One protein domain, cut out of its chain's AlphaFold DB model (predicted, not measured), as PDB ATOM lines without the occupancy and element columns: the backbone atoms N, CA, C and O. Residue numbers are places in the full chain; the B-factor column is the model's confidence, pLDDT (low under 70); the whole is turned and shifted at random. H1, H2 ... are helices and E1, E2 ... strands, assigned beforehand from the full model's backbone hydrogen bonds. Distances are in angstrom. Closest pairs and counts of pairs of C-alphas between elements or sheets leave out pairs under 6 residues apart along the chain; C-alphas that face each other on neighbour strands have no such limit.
ATOM      1  N   TYR A 232      26.327   9.893   6.857       91.38
ATOM      2  CA  TYR A 232      26.744  10.337   5.534       91.38
ATOM      3  C   TYR A 232      25.541  10.908   4.753       91.38
ATOM      4  O   TYR A 232      24.486  10.257   4.714       91.38
ATOM      5  N   PRO A 233      25.657  12.115   4.160       81.00
ATOM      6  CA  PRO A 233      24.579  12.711   3.376       81.00
ATOM      7  C   PRO A 233      24.382  11.959   2.053       81.00
ATOM      8  O   PRO A 233      25.285  11.285   1.573       81.00
ATOM      9  N   ASN A 234      23.210  12.100   1.435       65.25
ATOM     10  CA  ASN A 234      22.885  11.511   0.126       65.25
ATOM     11  C   ASN A 234      22.804   9.977   0.121       65.25
ATOM     12  O   ASN A 234      23.330   9.305  -0.762       65.25
ATOM     13  N   LYS A 235      22.061   9.409   1.079       64.88
ATOM     14  CA  LYS A 235      21.655   7.991   1.033       64.88
ATOM     15  C   LYS A 235      20.691   7.670  -0.126       64.88
ATOM     16  O   LYS A 235      20.397   6.499  -0.339       64.88
ATOM     17  N   SER A 236      20.161   8.684  -0.813       49.47
ATOM     18  CA  SER A 236      18.932   8.592  -1.612       49.47
ATOM     19  C   SER A 236      19.025   9.081  -3.061       49.47
ATOM     20  O   SER A 236      18.034   8.935  -3.766       49.47
ATOM     21  N   ASP A 237      20.158   9.623  -3.519       46.44
ATOM     22  CA  ASP A 237      20.235  10.259  -4.842       46.44
ATOM     23  C   ASP A 237      21.167   9.521  -5.822       46.44
ATOM     24  O   ASP A 237      22.385   9.505  -5.663       46.44
ATOM     25  N   VAL A 238      20.517   8.997  -6.870       44.00
ATOM     26  CA  VAL A 238      20.992   8.679  -8.233       44.00
ATOM     27  C   VAL A 238      21.941   7.488  -8.399       44.00
ATOM     28  O   VAL A 238      23.137   7.646  -8.213       44.00
ATOM     29  N   ASP A 239      21.389   6.343  -8.838       47.84
ATOM     30  CA  ASP A 239      21.952   5.230  -9.650       47.84
ATOM     31  C   ASP A 239      23.356   4.642  -9.353       47.84
ATOM     32  O   ASP A 239      23.708   3.592  -9.887       47.84
ATOM     33  N   ALA A 240      24.136   5.223  -8.446       57.25
ATOM     34  CA  ALA A 240      25.428   4.768  -7.973       57.25
ATOM     35  C   ALA A 240      25.320   4.535  -6.465       57.25
ATOM     36  O   ALA A 240      25.243   5.456  -5.652       57.25
ATOM     37  N   THR A 241      25.304   3.270  -6.066       81.31
ATOM     38  CA  THR A 241      25.263   2.904  -4.650       81.31
ATOM     39  C   THR A 241      26.558   3.327  -3.956       81.31
ATOM     40  O   THR A 241      27.645   3.100  -4.491       81.31
ATOM     41  N   VAL A 242      26.449   3.912  -2.758       88.19
ATOM     42  CA  VAL A 242      27.601   4.388  -1.975       88.19
ATOM     43  C   VAL A 242      28.554   3.236  -1.657       88.19
ATOM     44  O   VAL A 242      28.147   2.216  -1.093       88.19
ATOM     45  N   LEU A 243      29.830   3.438  -1.976       91.38
ATOM     46  CA  LEU A 243      30.944   2.580  -1.603       91.38
ATOM     47  C   LEU A 243      31.856   3.306  -0.627       91.38
ATOM     48  O   LEU A 243      32.380   4.378  -0.925       91.38
ATOM     49  N   PHE A 244      32.108   2.661   0.504       93.81
ATOM     50  CA  PHE A 244      33.174   3.028   1.417       93.81
ATOM     51  C   PHE A 244      34.377   2.098   1.239       93.81
ATOM     52  O   PHE A 244      34.272   0.872   1.329       93.81
ATOM     53  N   ASN A 245      35.536   2.698   0.985       91.31
ATOM     54  CA  ASN A 245      36.791   2.013   0.711       91.31
ATOM     55  C   ASN A 245      37.675   2.004   1.957       91.31
ATOM     56  O   ASN A 245      38.087   3.063   2.435       91.31
ATOM     57  N   GLY A 246      37.994   0.803   2.438       92.31
ATOM     58  CA  GLY A 246      38.931   0.599   3.535       92.31
ATOM     59  C   GLY A 246      38.369   0.928   4.915       92.31
ATOM     60  O   GLY A 246      37.196   1.281   5.082       92.31
ATOM     61  N   ILE A 247      39.210   0.774   5.935       94.44
ATOM     62  CA  ILE A 247      38.861   1.151   7.308       94.44
ATOM     63  C   ILE A 247      38.942   2.685   7.462       94.44
ATOM     64  O   ILE A 247      39.919   3.289   7.016       94.44
ATOM     65  N   PRO A 248      37.965   3.335   8.131       96.19
ATOM     66  CA  PRO A 248      38.066   4.754   8.467       96.19
ATOM     67  C   PRO A 248      39.339   5.064   9.268       96.19
ATOM     68  O   PRO A 248      39.595   4.466  10.316       96.19
ATOM     69  N   VAL A 249      40.119   6.045   8.818       97.00
ATOM     70  CA  VAL A 249      41.329   6.505   9.507       97.00
ATOM     71  C   VAL A 249      40.938   7.543  10.549       97.00
ATOM     72  O   VAL A 249      40.702   8.700  10.210       97.00
ATOM     73  N   VAL A 250      40.884   7.131  11.816       97.19
ATOM     74  CA  VAL A 250      40.547   8.000  12.952       97.19
ATOM     75  C   VAL A 250      41.813   8.594  13.573       97.19
ATOM     76  O   VAL A 250      42.766   7.872  13.866       97.19
ATOM     77  N   LYS A 251      41.824   9.909  13.804       97.31
ATOM     78  CA  LYS A 251      42.932  10.641  14.432       97.31
ATOM     79  C   LYS A 251      42.415  11.554  15.538       97.31
ATOM     80  O   LYS A 251      41.367  12.182  15.400       97.31
ATOM     81  N   ALA A 252      43.172  11.665  16.626       97.19
ATOM     82  CA  ALA A 252      42.911  12.684  17.635       97.19
ATOM     83  C   ALA A 252      43.130  14.083  17.041       97.19
ATOM     84  O   ALA A 252      44.075  14.295  16.281       97.19
ATOM     85  N   SER A 253      42.257  15.024  17.393       96.50
ATOM     86  CA  SER A 253      42.484  16.440  17.114       96.50
ATOM     87  C   SER A 253      43.505  17.025  18.093       96.50
ATOM     88  O   SER A 253      43.668  16.529  19.209       96.50
ATOM     89  N   SER A 254      44.146  18.130  17.709       94.62
ATOM     90  CA  SER A 254      44.905  18.973  18.639       94.62
ATOM     91  C   SER A 254      44.019  19.610  19.715       94.62
ATOM     92  O   SER A 254      44.519  19.952  20.784       94.62
ATOM     93  N   THR A 255      42.711  19.744  19.471       97.19
ATOM     94  CA  THR A 255      41.763  20.190  20.496       97.19
ATOM     95  C   THR A 255      41.275  19.003  21.322       97.19
ATOM     96  O   THR A 255      40.705  18.047  20.793       97.19
ATOM     97  N   GLN A 256      41.453  19.073  22.645       96.69
ATOM     98  CA  GLN A 256      41.087  17.991  23.560       96.69
ATOM     99  C   GLN A 256      39.615  17.580  23.416       96.69
ATOM    100  O   GLN A 256      38.709  18.411  23.388       96.69
ATOM    101  N   GLY A 257      39.386  16.267  23.371       96.50
ATOM    102  CA  GLY A 257      38.053  15.675  23.274       96.50
ATOM    103  C   GLY A 257      37.541  15.508  21.844       96.50
ATOM    104  O   GLY A 257      36.626  14.711  21.655       96.50
ATOM    105  N   TYR A 258      38.160  16.163  20.855       98.31
ATOM    106  CA  TYR A 258      37.782  16.045  19.449       98.31
ATOM    107  C   TYR A 258      38.591  14.973  18.719       98.31
ATOM    108  O   TYR A 258      39.766  14.727  19.012       98.31
ATOM    109  N   GLN A 259      37.967  14.357  17.719       98.31
ATOM    110  CA  GLN A 259      38.622  13.455  16.771       98.31
ATOM    111  C   GLN A 259      38.214  13.815  15.346       98.31
ATOM    112  O   GLN A 259      37.173  14.427  15.124       98.31
ATOM    113  N   THR A 260      39.026  13.408  14.381       98.31
ATOM    114  CA  THR A 260      38.687  13.439  12.959       98.31
ATOM    115  C   THR A 260      38.717  12.020  12.417       98.31
ATOM    116  O   THR A 260      39.434  11.164  12.938       98.31
ATOM    117  N   ALA A 261      37.935  11.757  11.380       98.25
ATOM    118  CA  ALA A 261      38.026  10.535  10.609       98.25
ATOM    119  C   ALA A 261      38.002  10.846   9.117       98.25
ATOM    120  O   ALA A 261      37.345  11.787   8.667       98.25
ATOM    121  N   GLN A 262      38.719  10.026   8.363       97.38
ATOM    122  CA  GLN A 262      38.730  10.061   6.911       97.38
ATOM    123  C   GLN A 262      38.411   8.671   6.371       97.38
ATOM    124  O   GLN A 262      38.968   7.680   6.841       97.38
ATOM    125  N   ILE A 263      37.560   8.602   5.353       95.75
ATOM    126  CA  ILE A 263      37.285   7.366   4.621       95.75
ATOM    127  C   ILE A 263      37.258   7.619   3.117       95.75
ATOM    128  O   ILE A 263      36.814   8.677   2.677       95.75
ATOM    129  N   GLY A 264      37.738   6.671   2.313       94.00
ATOM    130  CA  GLY A 264      37.564   6.746   0.865       94.00
ATOM    131  C   GLY A 264      36.105   6.494   0.490       94.00
ATOM    132  O   GLY A 264      35.520   5.511   0.938       94.00
ATOM    133  N   VAL A 265      35.527   7.354  -0.341       92.44
ATOM    134  CA  VAL A 265      34.151   7.240  -0.831       92.44
ATOM    135  C   VAL A 265      34.155   7.235  -2.353       92.44
ATOM    136  O   VAL A 265      34.805   8.073  -2.976       92.44
ATOM    137  N   SER A 266      33.416   6.299  -2.940       89.31
ATOM    138  CA  SER A 266      33.203   6.165  -4.384       89.31
ATOM    139  C   SER A 266      31.763   5.713  -4.657       89.31
ATOM    140  O   SER A 266      31.016   5.389  -3.731       89.31
ATOM    141  N   GLY A 267      31.371   5.674  -5.929       86.44
ATOM    142  CA  GLY A 267      30.170   4.961  -6.370       86.44
ATOM    143  C   GLY A 267      30.485   3.521  -6.775       86.44
ATOM    144  O   GLY A 267      31.645   3.181  -7.020       86.44
ATOM    145  N   VAL A 268      29.453   2.686  -6.881       83.81
ATOM    146  CA  VAL A 268      29.526   1.392  -7.578       83.81
ATOM    147  C   VAL A 268      28.701   1.469  -8.855       83.81
ATOM    148  O   VAL A 268      27.551   1.897  -8.807       83.81
ATOM    149  N   MET A 269      29.285   1.045  -9.975       77.75
ATOM    150  CA  MET A 269      28.646   0.952 -11.292       77.75
ATOM    151  C   MET A 269      28.928  -0.442 -11.855       77.75
ATOM    152  O   MET A 269      30.068  -0.893 -11.804       77.75
ATOM    153  N   ASP A 270      27.896  -1.160 -12.305       74.69
ATOM    154  CA  ASP A 270      28.006  -2.526 -12.850       74.69
ATOM    155  C   ASP A 270      28.787  -3.514 -11.959       74.69
ATOM    156  O   ASP A 270      29.519  -4.392 -12.417       74.69
ATOM    157  N   GLY A 271      28.641  -3.365 -10.639       72.81
ATOM    158  CA  GLY A 271      29.342  -4.189  -9.650       72.81
ATOM    159  C   GLY A 271      30.832  -3.866  -9.491       72.81
ATOM    160  O   GLY A 271      31.510  -4.586  -8.757       72.81
ATOM    161  N   GLN A 272      31.315  -2.797 -10.130       75.69
ATOM    162  CA  GLN A 272      32.676  -2.277 -10.044       75.69
ATOM    163  C   GLN A 272      32.756  -0.951  -9.294       75.69
ATOM    164  O   GLN A 272      31.776  -0.219  -9.179       75.69
ATOM    165  N   ILE A 273      33.948  -0.630  -8.783       78.31
ATOM    166  CA  ILE A 273      34.236   0.713  -8.266       78.31
ATOM    167  C   ILE A 273      34.108   1.693  -9.437       78.31
ATOM    168  O   ILE A 273      34.849   1.581 -10.412       78.31
ATOM    169  N   GLY A 274      33.162   2.627  -9.344       73.25
ATOM    170  CA  GLY A 274      32.945   3.647 -10.364       73.25
ATOM    171  C   GLY A 274      34.165   4.552 -10.534       73.25
ATOM    172  O   GLY A 274      34.993   4.688  -9.628       73.25
ATOM    173  N   MET A 275      34.278   5.192 -11.700       68.94
ATOM    174  CA  MET A 275      35.368   6.130 -11.962       68.94
ATOM    175  C   MET A 275      35.307   7.314 -10.990       68.94
ATOM    176  O   MET A 275      34.300   8.015 -10.894       68.94
ATOM    177  N   GLY A 276      36.420   7.548 -10.294       73.50
ATOM    178  CA  GLY A 276      36.563   8.626  -9.323       73.50
ATOM    179  C   GLY A 276      36.336   8.203  -7.869       73.50
ATOM    180  O   GLY A 276      36.077   7.051  -7.520       73.50
ATOM    181  N   GLY A 277      36.502   9.173  -6.982       85.69
ATOM    182  CA  GLY A 277      36.357   8.997  -5.546       85.69
ATOM    183  C   GLY A 277      36.857  10.225  -4.807       85.69
ATOM    184  O   GLY A 277      37.467  11.113  -5.399       85.69
ATOM    185  N   PHE A 278      36.573  10.301  -3.521       91.44
ATOM    186  CA  PHE A 278      37.022  11.391  -2.665       91.44
ATOM    187  C   PHE A 278      37.211  10.899  -1.233       91.44
ATOM    188  O   PHE A 278      36.739   9.831  -0.846       91.44
ATOM    189  N   ALA A 279      37.914  11.683  -0.430       95.19
ATOM    190  CA  ALA A 279      37.983  11.499   1.004       95.19
ATOM    191  C   ALA A 279      36.720  12.086   1.648       95.19
ATOM    192  O   ALA A 279      36.522  13.299   1.627       95.19
ATOM    193  N   GLY A 280      35.865  11.240   2.219       95.62
ATOM    194  CA  GLY A 280      34.804  11.660   3.127       95.62
ATOM    195  C   GLY A 280      35.402  12.005   4.487       95.62
ATOM    196  O   GLY A 280      36.072  11.171   5.100       95.62
ATOM    197  N   LEU A 281      35.180  13.234   4.939       97.56
ATOM    198  CA  LEU A 281      35.721  13.776   6.177       97.56
ATOM    199  C   LEU A 281      34.636  13.877   7.244       97.56
ATOM    200  O   LEU A 281      33.532  14.363   6.994       97.56
ATOM    201  N   PHE A 282      34.980  13.437   8.448       98.06
ATOM    202  CA  PHE A 282      34.096  13.395   9.603       98.06
ATOM    203  C   PHE A 282      34.829  13.902  10.840       98.06
ATOM    204  O   PHE A 282      36.051  13.785  10.946       98.06
ATOM    205  N   TYR A 283      34.079  14.379  11.824       98.06
ATOM    206  CA  TYR A 283      34.624  14.737  13.127       98.06
ATOM    207  C   TYR A 283      33.764  14.202  14.262       98.06
ATOM    208  O   TYR A 283      32.565  13.993  14.107       98.06
ATOM    209  N   GLN A 284      34.403  13.974  15.404       98.06
ATOM    210  CA  GLN A 284      33.745  13.611  16.646       98.06
ATOM    211  C   GLN A 284      33.904  14.746  17.650       98.06
ATOM    212  O   GLN A 284      35.017  15.236  17.861       98.06
ATOM    213  N   THR A 285      32.804  15.138  18.279       97.75
ATOM    214  CA  THR A 285      32.764  16.098  19.388       97.75
ATOM    215  C   THR A 285      33.074  15.415  20.735       97.75
ATOM    216  O   THR A 285      33.095  14.182  20.826       97.75
ATOM    217  N   PRO A 286      33.339  16.178  21.820       97.81
ATOM    218  CA  PRO A 286      33.663  15.611  23.137       97.81
ATOM    219  C   PRO A 286      32.600  14.670  23.722       97.81
ATOM    220  O   PRO A 286      32.941  13.776  24.497       97.81
ATOM    221  N   ASP A 287      31.340  14.833  23.316       96.94
ATOM    222  CA  ASP A 287      30.196  13.972  23.650       96.94
ATOM    223  C   ASP A 287      30.188  12.616  22.911       96.94
ATOM    224  O   ASP A 287      29.300  11.797  23.130       96.94
ATOM    225  N   LYS A 288      31.203  12.354  22.078       95.75
ATOM    226  CA  LYS A 288      31.395  11.127  21.293       95.75
ATOM    227  C   LYS A 288      30.437  10.947  20.118       95.75
ATOM    228  O   LYS A 288      30.407   9.863  19.528       95.75
ATOM    229  N   VAL A 289      29.735  11.998  19.706       96.19
ATOM    230  CA  VAL A 289      28.884  11.969  18.513       96.19
ATOM    231  C   VAL A 289      29.714  12.263  17.263       96.19
ATOM    232  O   VAL A 289      30.532  13.180  17.247       96.19
ATOM    233  N   TRP A 290      29.541  11.441  16.224       97.19
ATOM    234  CA  TRP A 290      30.178  11.645  14.923       97.19
ATOM    235  C   TRP A 290      29.310  12.522  14.023       97.19
ATOM    236  O   TRP A 290      28.095  12.343  13.941       97.19
ATOM    237  N   HIS A 291      29.964  13.407  13.282       96.75
ATOM    238  CA  HIS A 291      29.363  14.323  12.325       96.75
ATOM    239  C   HIS A 291      30.082  14.215  10.984       96.75
ATOM    240  O   HIS A 291      31.309  14.102  10.931       96.75
ATOM    241  N   TYR A 292      29.320  14.261   9.895       96.00
ATOM    242  CA  TYR A 292      29.888  14.456   8.568       96.00
ATOM    243  C   TYR A 292      30.277  15.925   8.391       96.00
ATOM    244  O   TYR A 292      29.512  16.813   8.765       96.00
ATOM    245  N   PHE A 293      31.457  16.169   7.823       95.69
ATOM    246  CA  PHE A 293      31.902  17.505   7.448       95.69
ATOM    247  C   PHE A 293      31.718  17.735   5.947       95.69
ATOM    248  O   PHE A 293      30.853  18.508   5.547       95.69
ATOM    249  N   THR A 294      32.533  17.080   5.117       94.88
ATOM    250  CA  THR A 294      32.522  17.274   3.660       94.88
ATOM    251  C   THR A 294      33.251  16.141   2.932       94.88
ATOM    252  O   THR A 294      33.877  15.284   3.557       94.88
ATOM    253  N   GLY A 295      33.170  16.121   1.603       93.81
ATOM    254  CA  GLY A 295      33.964  15.272   0.721       93.81
ATOM    255  C   GLY A 295      35.028  16.101   0.008       93.81
ATOM    256  O   GLY A 295      34.739  17.204  -0.444       93.81
ATOM    257  N   THR A 296      36.255  15.592  -0.115       93.50
ATOM    258  CA  THR A 296      37.331  16.323  -0.799       93.50
ATOM    259  C   THR A 296      38.267  15.427  -1.606       93.50
ATOM    260  O   THR A 296      38.535  14.285  -1.242       93.50
ATOM    261  N   GLN A 297      38.810  15.970  -2.694       91.94
ATOM    262  CA  GLN A 297      39.937  15.395  -3.442       91.94
ATOM    263  C   GLN A 297      41.243  16.184  -3.231       91.94
ATOM    264  O   GLN A 297      42.279  15.816  -3.776       91.94
ATOM    265  N   GLY A 298      41.212  17.261  -2.438       90.69
ATOM    266  CA  GLY A 298      42.348  18.155  -2.210       90.69
ATOM    267  C   GLY A 298      42.220  18.994  -0.933       90.69
ATOM    268  O   GLY A 298      41.503  18.630   0.001       90.69
ATOM    269  N   LEU A 299      42.936  20.121  -0.881       92.50
ATOM    270  CA  LEU A 299      42.834  21.058   0.241       92.50
ATOM    271  C   LEU A 299      41.467  21.743   0.253       92.50
ATOM    272  O   LEU A 299      41.016  22.271  -0.762       92.50
ATOM    273  N   ILE A 300      40.843  21.761   1.426       94.62
ATOM    274  CA  ILE A 300      39.573  22.448   1.660       94.62
ATOM    275  C   ILE A 300      39.860  23.930   1.938       94.62
ATOM    276  O   ILE A 300      40.790  24.214   2.703       94.62
ATOM    277  N   PRO A 301      39.087  24.874   1.372       94.88
ATOM    278  CA  PRO A 301      39.192  26.288   1.715       94.88
ATOM    279  C   PRO A 301      39.048  26.530   3.218       94.88
ATOM    280  O   PRO A 301      38.164  25.976   3.869       94.88
ATOM    281  N   CYS A 302      39.878  27.403   3.791       95.00
ATOM    282  CA  CYS A 302      39.790  27.711   5.224       95.00
ATOM    283  C   CYS A 302      38.415  28.287   5.625       95.00
ATOM    284  O   CYS A 302      37.997  28.137   6.772       95.00
ATOM    285  N   SER A 303      37.701  28.911   4.680       93.56
ATOM    286  CA  SER A 303      36.332  29.415   4.857       93.56
ATOM    287  C   SER A 303      35.305  28.323   5.139       93.56
ATOM    288  O   SER A 303      34.305  28.595   5.801       93.56
ATOM    289  N   ASP A 304      35.547  27.104   4.658       94.56
ATOM    290  CA  ASP A 304      34.568  26.015   4.706       94.56
ATOM    291  C   ASP A 304      34.567  25.327   6.073       94.56
ATOM    292  O   ASP A 304      33.603  24.658   6.438       94.56
ATOM    293  N   TYR A 305      35.599  25.565   6.890       95.50
ATOM    294  CA  TYR A 305      35.613  25.235   8.316       95.50
ATOM    295  C   TYR A 305      34.737  26.229   9.102       95.50
ATOM    296  O   TYR A 305      35.181  26.932  10.015       95.50
ATOM    297  N   ALA A 306      33.464  26.313   8.716       87.81
ATOM    298  CA  ALA A 306      32.473  27.217   9.268       87.81
ATOM    299  C   ALA A 306      31.786  26.567  10.479       87.81
ATOM    300  O   ALA A 306      30.857  25.777  10.349       87.81
ATOM    301  N   GLY A 307      32.256  26.892  11.684       91.62
ATOM    302  CA  GLY A 307      31.636  26.448  12.936       91.62
ATOM    303  C   GLY A 307      32.658  26.194  14.035       91.62
ATOM    304  O   GLY A 307      33.774  25.754  13.764       91.62
ATOM    305  N   SER A 308      32.281  26.466  15.289       94.25
ATOM    306  CA  SER A 308      33.202  26.324  16.427       94.25
ATOM    307  C   SER A 308      33.745  24.896  16.546       94.25
ATOM    308  O   SER A 308      34.944  24.714  16.744       94.25
ATOM    309  N   ASP A 309      32.893  23.888  16.366       97.31
ATOM    310  CA  ASP A 309      33.278  22.488  16.559       97.31
ATOM    311  C   ASP A 309      34.094  21.934  15.391       97.31
ATOM    312  O   ASP A 309      35.076  21.231  15.620       97.31
ATOM    313  N   ILE A 310      33.770  22.320  14.153       96.75
ATOM    314  CA  ILE A 310      34.561  21.954  12.969       96.75
ATOM    315  C   ILE A 310      35.970  22.556  13.071       96.75
ATOM    316  O   ILE A 310      36.958  21.843  12.895       96.75
ATOM    317  N   LYS A 311      36.087  23.840  13.438       96.88
ATOM    318  CA  LYS A 311      37.389  24.493  13.649       96.88
ATOM    319  C   LYS A 311      38.202  23.834  14.753       96.88
ATOM    320  O   LYS A 311      39.398  23.637  14.582       96.88
ATOM    321  N   LYS A 312      37.569  23.466  15.872       97.94
ATOM    322  CA  LYS A 312      38.232  22.731  16.960       97.94
ATOM    323  C   LYS A 312      38.696  21.356  16.501       97.94
ATOM    324  O   LYS A 312      39.842  21.005  16.762       97.94
ATOM    325  N   ALA A 313      37.847  20.604  15.802       97.94
ATOM    326  CA  ALA A 313      38.174  19.273  15.309       97.94
ATOM    327  C   ALA A 313      39.362  19.288  14.340       97.94
ATOM    328  O   ALA A 313      40.261  18.458  14.467       97.94
ATOM    329  N   TYR A 314      39.407  20.263  13.433       97.56
ATOM    330  CA  TYR A 314      40.430  20.378  12.392       97.56
ATOM    331  C   TYR A 314      41.514  21.422  12.692       97.56
ATOM    332  O   TYR A 314      42.285  21.774  11.798       97.56
ATOM    333  N   PHE A 315      41.613  21.904  13.931       97.12
ATOM    334  CA  PHE A 315      42.578  22.933  14.320       97.12
ATOM    335  C   PHE A 315      44.011  22.539  13.931       97.12
ATOM    336  O   PHE A 315      44.469  21.440  14.245       97.12
ATOM    337  N   GLY A 316      44.718  23.438  13.239       94.81
ATOM    338  CA  GLY A 316      46.100  23.215  12.803       94.81
ATOM    339  C   GLY A 316      46.272  22.304  11.577       94.81
ATOM    340  O   GLY A 316      47.410  22.042  11.172       94.81
ATOM    341  N   THR A 317      45.187  21.835  10.956       95.00
ATOM    342  CA  THR A 317      45.255  21.141   9.658       95.00
ATOM    343  C   THR A 317      45.431  22.129   8.506       95.00
ATOM    344  O   THR A 317      45.083  23.304   8.633       95.00
ATOM    345  N   ASP A 318      46.031  21.674   7.403       95.81
ATOM    346  CA  ASP A 318      46.222  22.501   6.209       95.81
ATOM    347  C   ASP A 318      44.892  22.783   5.495       95.81
ATOM    348  O   ASP A 318      44.071  21.887   5.295       95.81
ATOM    349  N   CYS A 319      44.704  24.032   5.080       96.00
ATOM    350  CA  CYS A 319      43.574  24.506   4.286       96.00
ATOM    351  C   CYS A 319      44.058  25.495   3.216       96.00
ATOM    352  O   CYS A 319      45.161  26.036   3.315       96.00
ATOM    353  N   SER A 320      43.277  25.712   2.160       95.44
ATOM    354  CA  SER A 320      43.633  26.664   1.102       95.44
ATOM    355  C   SER A 320      43.121  28.073   1.412       95.44
ATOM    356  O   SER A 320      42.050  28.258   1.997       95.44
ATOM    357  N   SER A 321      43.894  29.086   1.015       89.75
ATOM    358  CA  SER A 321      43.455  30.483   1.022       89.75
ATOM    359  C   SER A 321      42.260  30.709   0.091       89.75
ATOM    360  O   SER A 321      42.005  29.919  -0.814       89.75
ATOM    361  N   ALA A 322      41.553  31.831   0.268       80.81
ATOM    362  CA  ALA A 322      40.385  32.177  -0.549       80.81
ATOM    363  C   ALA A 322      40.684  32.276  -2.061       80.81
ATOM    364  O   ALA A 322      39.795  32.073  -2.879       80.81
ATOM    365  N   ASP A 323      41.930  32.572  -2.439       80.75
ATOM    366  CA  ASP A 323      42.389  32.600  -3.833       80.75
ATOM    367  C   ASP A 323      42.972  31.257  -4.320       80.75
ATOM    368  O   ASP A 323      43.396  31.157  -5.470       80.75
ATOM    369  N   GLY A 324      43.023  30.236  -3.454       80.31
ATOM    370  CA  GLY A 324      43.522  28.890  -3.745       80.31
ATOM    371  C   GLY A 324      45.037  28.777  -3.946       80.31
ATOM    372  O   GLY A 324      45.519  27.699  -4.286       80.31
ATOM    373  N   LYS A 325      45.801  29.864  -3.761       79.06
ATOM    374  CA  LYS A 325      47.232  29.924  -4.125       79.06
ATOM    375  C   LYS A 325      48.186  29.596  -2.987       79.06
ATOM    376  O   LYS A 325      49.351  29.299  -3.243       79.06
ATOM    377  N   THR A 326      47.727  29.684  -1.742       85.06
ATOM    378  CA  THR A 326      48.574  29.480  -0.565       85.06
ATOM    379  C   THR A 326      47.958  28.476   0.393       85.06
ATOM    380  O   THR A 326      46.743  28.442   0.589       85.06
ATOM    381  N   THR A 327      48.820  27.668   1.004       93.38
ATOM    382  CA  THR A 327      48.441  26.785   2.105       93.38
ATOM    383  C   THR A 327      48.469  27.574   3.408       93.38
ATOM    384  O   THR A 327      49.464  28.218   3.741       93.38
ATOM    385  N   GLN A 328      47.370  27.513   4.145       93.69
ATOM    386  CA  GLN A 328      47.187  28.088   5.470       93.69
ATOM    387  C   GLN A 328      46.810  26.981   6.459       93.69
ATOM    388  O   GLN A 328      46.695  25.812   6.090       93.69
ATOM    389  N   LYS A 329      46.619  27.345   7.728       94.69
ATOM    390  CA  LYS A 329      46.173  26.430   8.780       94.69
ATOM    391  C   LYS A 329      44.789  26.823   9.273       94.69
ATOM    392  O   LYS A 329      44.521  28.011   9.447       94.69
ATOM    393  N   VAL A 330      43.950  25.834   9.570       94.44
ATOM    394  CA  VAL A 330      42.666  26.067  10.242       94.44
ATOM    395  C   VAL A 330      42.925  26.685  11.616       94.44
ATOM    396  O   VAL A 330      43.634  26.107  12.445       94.44
ATOM    397  N   SER A 331      42.334  27.855  11.849       90.88
ATOM    398  CA  SER A 331      42.404  28.611  13.099       90.88
ATOM    399  C   SER A 331      41.040  28.675  13.797       90.88
ATOM    400  O   SER A 331      39.992  28.483  13.170       90.88
TER     401      SER A 331
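AT A GLANCE: This is residues 232 to 331 of the 332 residues of an uncharacterized protein of Candidatus Saccharibacteria bacterium (UniProt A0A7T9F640). A long, strongly twisted sheet of four antiparallel strands, E1 to E4, has the short helix H1 lying across it over E3, and a small separate hairpin of E5 and E6 lies apart from the sheet's strands. The sheet is a meander, each strand the antiparallel neighbour of the one before, in the order E1, E2, E3, E4. The printed part has 100 residues with six named strands and one named helix, in the order E1, E2, E3, E4, H1, E5, E6; the class is mostly strand, though under half of the residues are in named elements. It is only just compact, close to loose, with a radius of gyration of the C-alphas of 14.7 A and spans of 43 by 36 by 21 A.

IN THESE COORDINATES: After residues 232 to 240, E1 covers residues 241 to 252, beginning at C-alpha 241 (25.263, 2.904, -4.650); it is 30.1 A long and bends by 64 degrees at residue 246. E2, residues 259 to 269, is 32.3 A long. E3, residues 278 to 284, measures 19.7 A, and E4, residues 290 to 296, 17.9 A. H1, residues 308 to 313, is 8.7 A long and begins at C-alpha 308 (33.202, 26.324, 16.427). E5, residues 318 to 320, and E6, residues 327 to 329, are 7.1 A each; E6 ends at C-alpha 329 (46.173, 26.430, 8.780).

HOW THE PARTS SIT: E1 and E2 form a hairpin, antiparallel at 165 degrees, with N 245 and O 264 2.8 A apart, within hydrogen-bond range. The hairpin of E2 and E3 stands at 146 degrees, with N 261 and O 282 at 2.8 A. Residues 268 to 269 of E2 also pair, antiparallel, with residues 272 to 273. The hairpin of E3 and E4 stands at 155 degrees, with N 281 and O 294 at 2.8 A. E1 and E4 are the edge strands. H1 is on the sheet at a height of 8.7 A, over E3 and across the strands, at 69 degrees to E3 on the local plane; the closest C-alphas of E3 and H1 are those of Tyr 283 and Ala 313, 6.2 A apart. In H1 every O i to N i+4 pair is within hydrogen-bond range. E5 and E6 form a hairpin at 126 degrees, with N 328 and O 319 at 2.8 A. E6 is apart from H1.

THE WHOLE: The two C-alphas farthest apart are those of Gln 256 and Asp 270, 43.8 A. The printed part has no cut. The link from E4 to H1, 11 residues, is long. The mean pLDDT of the printed part is 89.2; residues 234 to 240 and residue 275 are under 70.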